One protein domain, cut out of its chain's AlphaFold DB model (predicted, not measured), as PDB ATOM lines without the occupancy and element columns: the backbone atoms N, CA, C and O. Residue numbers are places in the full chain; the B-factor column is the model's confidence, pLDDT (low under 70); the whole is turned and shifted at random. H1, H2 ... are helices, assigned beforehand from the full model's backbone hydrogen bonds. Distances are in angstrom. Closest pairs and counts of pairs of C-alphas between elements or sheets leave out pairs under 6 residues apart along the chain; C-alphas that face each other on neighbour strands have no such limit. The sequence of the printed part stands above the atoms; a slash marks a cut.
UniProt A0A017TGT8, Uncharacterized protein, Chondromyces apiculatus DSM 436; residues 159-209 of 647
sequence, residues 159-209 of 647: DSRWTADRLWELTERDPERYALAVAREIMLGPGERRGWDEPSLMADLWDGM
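Overview. This is residues 159 to 209 of the 647 residues of an uncharacterized protein of Chondromyces apiculatus DSM 436 (UniProt A0A017TGT8). Three helices make a small rounded body, with H2, the longest, in the middle: H3 packs side by side with it, and H1 packs on it steeply crossed, near the first turns of H2. H2 and H3 run the same way, and the stretch between them, residues 189 to 197, folds back from the last residue of H2 to the first of H3. The printed part has 51 residues with three named helices, in the order H1, H2, H3, and no named strand; its class is all helix. It is compact, with a radius of gyration of the C-alphas of 9.8 A, and the C-alphas span 25 by 21 by 16 A along their three main axes.

Along the chain. The printed part begins at Asp 159, and residues 159 to 163 come before the first named helix. H1 is residues 164 to 170, from C-alpha 164 at (-3.802, -48.538, 29.658), and is 10.0 A from first to last C-alpha. H2 is residues 175 to 188, from C-alpha 175 at (3.611, -39.801, 27.978), and is 19.7 A long by the same measure. H3 is residues 198 to 208, 15.5 A from first to last C-alpha, and ends at C-alpha 208 at (2.576, -42.749, 49.389). Met 209 follows it as the last printed residue.

Arrangement. H1 and H2 touch, and their closest C-alphas are those of Trp 168 and Tyr 178, 5.9 A apart. Their lines stand at a steep tilt of 69 degrees, only just short of about perpendicular, and they run opposite ways. Their centres are 10.4 A apart. H2 and H3 touch with 16 pairs of C-alphas within 8 A; the closest are those of Arg 177 and Glu 198, 5.6 A apart. Their lines stand at a shallow tilt of 23 degrees, and they run the same way. The centres of H2 and H3 are 9.6 A apart. H1 and H3 are apart. In H1, H2 and H3 every O i to N i+4 pair is within hydrogen-bond range.

Size, cuts and confidence. The two C-alphas farthest apart in the domain are those of Ser 160 and Pro 199, at 26.2 A, and the C-alphas of Asp 159 and Met 209, the first and last printed, are 21.9 A apart. The printed part has no cut. The link from H1 to H2, residues 171 to 174, is tight, and the link from H2 to H3, residues 189 to 197, is short. The mean pLDDT of the printed part is 87.6, and no printed residue is under 70.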
ATOM      1  N   ASP A 159      -0.919 -53.490  29.303       80.19
ATOM      2  CA  ASP A 159      -0.500 -54.289  30.453       80.19
ATOM      3  C   ASP A 159      -1.722 -54.652  31.298       80.19
ATOM      4  O   ASP A 159      -2.564 -53.813  31.602       80.19
ATOM      5  N   SER A 160      -1.813 -55.913  31.711       81.44
ATOM      6  CA  SER A 160      -2.922 -56.421  32.528       81.44
ATOM      7  C   SER A 160      -3.036 -55.794  33.926       81.44
ATOM      8  O   SER A 160      -4.082 -55.911  34.563       81.44
ATOM      9  N   ARG A 161      -1.977 -55.146  34.427       78.25
ATOM     10  CA  ARG A 161      -1.928 -54.564  35.777       78.25
ATOM     11  C   ARG A 161      -2.688 -53.238  35.896       78.25
ATOM     12  O   ARG A 161      -2.994 -52.835  37.015       78.25
ATOM     13  N   TRP A 162      -3.011 -52.562  34.789       81.81
ATOM     14  CA  TRP A 162      -3.796 -51.318  34.779       81.81
ATOM     15  C   TRP A 162      -4.597 -51.156  33.481       81.81
ATOM     16  O   TRP A 162      -4.370 -51.823  32.481       81.81
ATOM     17  N   THR A 163      -5.550 -50.227  33.458       85.56
ATOM     18  CA  THR A 163      -6.315 -49.917  32.239       85.56
ATOM     19  C   THR A 163      -5.574 -48.891  31.379       85.56
ATOM     20  O   THR A 163      -5.809 -47.690  31.538       85.56
ATOM     21  N   ALA A 164      -4.684 -49.361  30.497       85.94
ATOM     22  CA  ALA A 164      -3.802 -48.538  29.658       85.94
ATOM     23  C   ALA A 164      -4.546 -47.435  28.882       85.94
ATOM     24  O   ALA A 164      -4.270 -46.256  29.093       85.94
ATOM     25  N   ASP A 165      -5.565 -47.785  28.091       87.44
ATOM     26  CA  ASP A 165      -6.341 -46.810  27.303       87.44
ATOM     27  C   ASP A 165      -7.019 -45.745  28.168       87.44
ATOM     28  O   ASP A 165      -7.012 -44.557  27.853       87.44
ATOM     29  N   ARG A 166      -7.583 -46.160  29.306       89.50
ATOM     30  CA  ARG A 166      -8.258 -45.240  30.223       89.50
ATOM     31  C   ARG A 166      -7.274 -44.241  30.823       89.50
ATOM     32  O   ARG A 166      -7.581 -43.056  30.873       89.50
ATOM     33  N   LEU A 167      -6.130 -44.718  31.317       89.25
ATOM     34  CA  LEU A 167      -5.103 -43.847  31.888       89.25
ATOM     35  C   LEU A 167      -4.537 -42.909  30.819       89.25
ATOM     36  O   LEU A 167      -4.366 -41.731  31.098       89.25
ATOM     37  N   TRP A 168      -4.334 -43.410  29.599       91.44
ATOM     38  CA  TRP A 168      -3.845 -42.629  28.467       91.44
ATOM     39  C   TRP A 168      -4.763 -41.454  28.118       91.44
ATOM     40  O   TRP A 168      -4.285 -40.339  27.921       91.44
ATOM     41  N   GLU A 169      -6.080 -41.669  28.094       90.56
ATOM     42  CA  GLU A 169      -7.046 -40.583  27.884       90.56
ATOM     43  C   GLU A 169      -7.089 -39.604  29.067       90.56
ATOM     44  O   GLU A 169      -7.128 -38.391  28.864       90.56
ATOM     45  N   LEU A 170      -7.042 -40.107  30.307       90.31
ATOM     46  CA  LEU A 170      -7.084 -39.269  31.514       90.31
ATOM     47  C   LEU A 170      -5.864 -38.357  31.656       90.31
ATOM     48  O   LEU A 170      -5.977 -37.272  32.219       90.31
ATOM     49  N   THR A 171      -4.717 -38.778  31.132       89.94
ATOM     50  CA  THR A 171      -3.487 -37.981  31.120       89.94
ATOM     51  C   THR A 171      -3.334 -37.153  29.848       89.94
ATOM     52  O   THR A 171      -2.227 -36.720  29.533       89.94
ATOM     53  N   GLU A 172      -4.427 -36.925  29.110       90.00
ATOM     54  CA  GLU A 172      -4.459 -36.136  27.871       90.00
ATOM     55  C   GLU A 172      -3.480 -36.654  26.805       90.00
ATOM     56  O   GLU A 172      -2.984 -35.893  25.973       90.00
ATOM     57  N   ARG A 173      -3.193 -37.964  26.829       87.50
ATOM     58  CA  ARG A 173      -2.225 -38.633  25.949       87.50
ATOM     59  C   ARG A 173      -0.808 -38.062  26.059       87.50
ATOM     60  O   ARG A 173      -0.033 -38.094  25.102       87.50
ATOM     61  N   ASP A 174      -0.479 -37.516  27.227       84.38
ATOM     62  CA  ASP A 174       0.869 -37.089  27.563       84.38
ATOM     63  C   ASP A 174       1.669 -38.271  28.151       84.38
ATOM     64  O   ASP A 174       1.226 -38.874  29.134       84.38
ATOM     65  N   PRO A 175       2.828 -38.632  27.567       82.00
ATOM     66  CA  PRO A 175       3.611 -39.801  27.978       82.00
ATOM     67  C   PRO A 175       4.209 -39.684  29.379       82.00
ATOM     68  O   PRO A 175       4.285 -40.687  30.088       82.00
ATOM     69  N   GLU A 176       4.593 -38.483  29.806       82.31
ATOM     70  CA  GLU A 176       5.195 -38.255  31.121       82.31
ATOM     71  C   GLU A 176       4.127 -38.345  32.218       82.31
ATOM     72  O   GLU A 176       4.299 -39.064  33.204       82.31
ATOM     73  N   ARG A 177       2.966 -37.711  32.010       88.06
ATOM     74  CA  ARG A 177       1.814 -37.854  32.915       88.06
ATOM     75  C   ARG A 177       1.283 -39.280  32.946       88.06
ATOM     76  O   ARG A 177       0.942 -39.767  34.020       88.06
ATOM     77  N   TYR A 178       1.233 -39.957  31.798       88.25
ATOM     78  CA  TYR A 178       0.847 -41.365  31.729       88.25
ATOM     79  C   TYR A 178       1.778 -42.239  32.570       88.25
ATOM     80  O   TYR A 178       1.302 -43.087  33.322       88.25
ATOM     81  N   ALA A 179       3.090 -41.990  32.521       85.00
ATOM     82  CA  ALA A 179       4.051 -42.715  33.343       85.00
ATOM     83  C   ALA A 179       3.794 -42.546  34.845       85.00
ATOM     84  O   ALA A 179       3.727 -43.534  35.579       85.00
ATOM     85  N   LEU A 180       3.557 -41.310  35.289       89.19
ATOM     86  CA  LEU A 180       3.201 -41.021  36.679       89.19
ATOM     87  C   LEU A 180       1.863 -41.663  37.078       89.19
ATOM     88  O   LEU A 180       1.739 -42.221  38.166       89.19
ATOM     89  N   ALA A 181       0.868 -41.628  36.193       89.88
ATOM     90  CA  ALA A 181      -0.431 -42.256  36.406       89.88
ATOM     91  C   ALA A 181      -0.317 -43.777  36.587       89.88
ATOM     92  O   ALA A 181      -0.907 -44.326  37.519       89.88
ATOM     93  N   VAL A 182       0.467 -44.447  35.737       88.69
ATOM     94  CA  VAL A 182       0.742 -45.886  35.845       88.69
ATOM     95  C   VAL A 182       1.452 -46.196  37.161       88.69
ATOM     96  O   VAL A 182       0.975 -47.038  37.921       88.69
ATOM     97  N   ALA A 183       2.533 -45.476  37.480       88.94
ATOM     98  CA  ALA A 183       3.257 -45.648  38.738       88.94
ATOM     99  C   ALA A 183       2.326 -45.500  39.955       88.94
ATOM    100  O   ALA A 183       2.387 -46.286  40.903       88.94
ATOM    101  N   ARG A 184       1.412 -44.522  39.903       91.50
ATOM    102  CA  ARG A 184       0.443 -44.248  40.968       91.50
ATOM    103  C   ARG A 184      -0.560 -45.380  41.116       91.50
ATOM    104  O   ARG A 184      -0.815 -45.797  42.245       91.50
ATOM    105  N   GLU A 185      -1.128 -45.879  40.018       89.75
ATOM    106  CA  GLU A 185      -2.076 -46.999  40.074       89.75
ATOM    107  C   GLU A 185      -1.426 -48.264  40.630       89.75
ATOM    108  O   GLU A 185      -2.032 -48.933  41.464       89.75
ATOM    109  N   ILE A 186      -0.193 -48.573  40.217       88.25
ATOM    110  CA  ILE A 186       0.514 -49.760  40.706       88.25
ATOM    111  C   ILE A 186       0.831 -49.617  42.202       88.25
ATOM    112  O   ILE A 186       0.678 -50.575  42.958       88.25
ATOM    113  N   MET A 187       1.274 -48.435  42.642       89.44
ATOM    114  CA  MET A 187       1.759 -48.239  44.010       89.44
ATOM    115  C   MET A 187       0.638 -48.030  45.035       89.44
ATOM    116  O   MET A 187       0.725 -48.563  46.139       89.44
ATOM    117  N   LEU A 188      -0.384 -47.237  44.701       90.75
ATOM    118  CA  LEU A 188      -1.425 -46.811  45.649       90.75
ATOM    119  C   LEU A 188      -2.776 -47.486  45.403       90.75
ATOM    120  O   LEU A 188      -3.678 -47.365  46.232       90.75
ATOM    121  N   GLY A 189      -2.924 -48.203  44.285       87.00
ATOM    122  CA  GLY A 189      -4.177 -48.841  43.899       87.00
ATOM    123  C   GLY A 189      -5.295 -47.833  43.599       87.00
ATOM    124  O   GLY A 189      -5.091 -46.618  43.638       87.00
ATOM    125  N   PRO A 190      -6.513 -48.297  43.288       80.38
ATOM    126  CA  PRO A 190      -7.650 -47.413  43.056       80.38
ATOM    127  C   PRO A 190      -8.042 -46.687  44.358       80.38
ATOM    128  O   PRO A 190      -8.361 -47.325  45.355       80.38
ATOM    129  N   GLY A 191      -8.045 -45.348  44.358       76.88
ATOM    130  CA  GLY A 191      -8.363 -44.545  45.549       76.88
ATOM    131  C   GLY A 191      -8.664 -43.078  45.232       76.88
ATOM    132  O   GLY A 191      -8.754 -42.718  44.056       76.88
ATOM    133  N   GLU A 192      -8.809 -42.251  46.274       77.44
ATOM    134  CA  GLU A 192      -8.948 -40.789  46.170       77.44
ATOM    135  C   GLU A 192      -7.664 -40.168  45.585       77.44
ATOM    136  O   GLU A 192      -6.564 -40.696  45.773       77.44
ATOM    137  N   ARG A 193      -7.813 -39.108  44.783       82.88
ATOM    138  CA  ARG A 193      -6.742 -38.532  43.950       82.88
ATOM    139  C   ARG A 193      -6.801 -37.020  44.044       82.88
ATOM    140  O   ARG A 193      -7.899 -36.464  44.054       82.88
ATOM    141  N   ARG A 194      -5.643 -36.363  44.009       87.50
ATOM    142  CA  ARG A 194      -5.580 -34.895  43.913       87.50
ATOM    143  C   ARG A 194      -5.862 -34.381  42.497       87.50
ATOM    144  O   ARG A 194      -6.415 -33.299  42.344       87.50
ATOM    145  N   GLY A 195      -5.547 -35.183  41.478       91.00
ATOM    146  CA  GLY A 195      -5.711 -34.831  40.068       91.00
ATOM    147  C   GLY A 195      -4.951 -35.782  39.139       91.00
ATOM    148  O   GLY A 195      -4.269 -36.695  39.602       91.00
ATOM    149  N   TRP A 196      -5.092 -35.568  37.829       91.06
ATOM    150  CA  TRP A 196      -4.342 -36.274  36.772       91.06
ATOM    151  C   TRP A 196      -3.285 -35.388  36.103       91.06
ATOM    152  O   TRP A 196      -2.617 -35.801  35.154       91.06
ATOM    153  N   ASP A 197      -3.136 -34.159  36.592       90.81
ATOM    154  CA  ASP A 197      -2.019 -33.299  36.250       90.81
ATOM    155  C   ASP A 197      -0.730 -33.780  36.936       90.81
ATOM    156  O   ASP A 197      -0.746 -34.473  37.956       90.81
ATOM    157  N   GLU A 198       0.401 -33.402  36.347       88.44
ATOM    158  CA  GLU A 198       1.736 -33.814  36.783       88.44
ATOM    159  C   GLU A 198       2.031 -33.448  38.257       88.44
ATOM    160  O   GLU A 198       2.391 -34.360  39.006       88.44
ATOM    161  N   PRO A 199       1.814 -32.203  38.740       90.19
ATOM    162  CA  PRO A 199       1.978 -31.866  40.158       90.19
ATOM    163  C   PRO A 199       1.170 -32.754  41.110       90.19
ATOM    164  O   PRO A 199       1.718 -33.241  42.101       90.19
ATOM    165  N   SER A 200      -0.111 -32.986  40.815       91.38
ATOM    166  CA  SER A 200      -0.985 -33.815  41.651       91.38
ATOM    167  C   SER A 200      -0.517 -35.268  41.718       91.38
ATOM    168  O   SER A 200      -0.404 -35.825  42.812       91.38
ATOM    169  N   LEU A 201      -0.198 -35.870  40.567       91.19
ATOM    170  CA  LEU A 201       0.275 -37.255  40.493       91.19
ATOM    171  C   LEU A 201       1.604 -37.440  41.227       91.19
ATOM    172  O   LEU A 201       1.767 -38.407  41.970       91.19
ATOM    173  N   MET A 202       2.539 -36.504  41.062       90.12
ATOM    174  CA  MET A 202       3.814 -36.539  41.776       90.12
ATOM    175  C   MET A 202       3.634 -36.388  43.283       90.12
ATOM    176  O   MET A 202       4.315 -37.078  44.035       90.12
ATOM    177  N   ALA A 203       2.729 -35.518  43.735       89.19
ATOM    178  CA  ALA A 203       2.474 -35.326  45.157       89.19
ATOM    179  C   ALA A 203       1.836 -36.574  45.791       89.19
ATOM    180  O   ALA A 203       2.276 -37.004  46.855       89.19
ATOM    181  N   ASP A 204       0.858 -37.190  45.118       91.19
ATOM    182  CA  ASP A 204       0.240 -38.449  45.557       91.19
ATOM    183  C   ASP A 204       1.287 -39.570  45.644       91.19
ATOM    184  O   ASP A 204       1.394 -40.258  46.662       91.19
ATOM    185  N   LEU A 205       2.100 -39.721  44.593       91.75
ATOM    186  CA  LEU A 205       3.190 -40.691  44.562       91.75
ATOM    187  C   LEU A 205       4.191 -40.436  45.681       91.75
ATOM    188  O   LEU A 205       4.520 -41.360  46.417       91.75
ATOM    189  N   TRP A 206       4.673 -39.202  45.824       91.50
ATOM    190  CA  TRP A 206       5.658 -38.859  46.839       91.50
ATOM    191  C   TRP A 206       5.129 -39.194  48.231       91.50
ATOM    192  O   TRP A 206       5.794 -39.933  48.953       91.50
ATOM    193  N   ASP A 207       3.911 -38.773  48.576       90.19
ATOM    194  CA  ASP A 207       3.301 -38.998  49.894       90.19
ATOM    195  C   ASP A 207       3.077 -40.483  50.215       90.19
ATOM    196  O   ASP A 207       3.262 -40.893  51.363       90.19
ATOM    197  N   GLY A 208       2.758 -41.306  49.215       90.19
ATOM    198  CA  GLY A 208       2.576 -42.749  49.389       90.19
ATOM    199  C   GLY A 208       3.844 -43.601  49.229       90.19
ATOM    200  O   GLY A 208       3.813 -44.801  49.502       90.19
ATOM    201  N   MET A 209       4.958 -43.015  48.782       92.62
ATOM    202  CA  MET A 209       6.196 -43.743  48.487       92.62
ATOM    203  C   MET A 209       6.960 -44.140  49.769       92.62
ATOM    204  O   MET A 209       7.184 -43.279  50.626       92.62
TER     205      MET A 209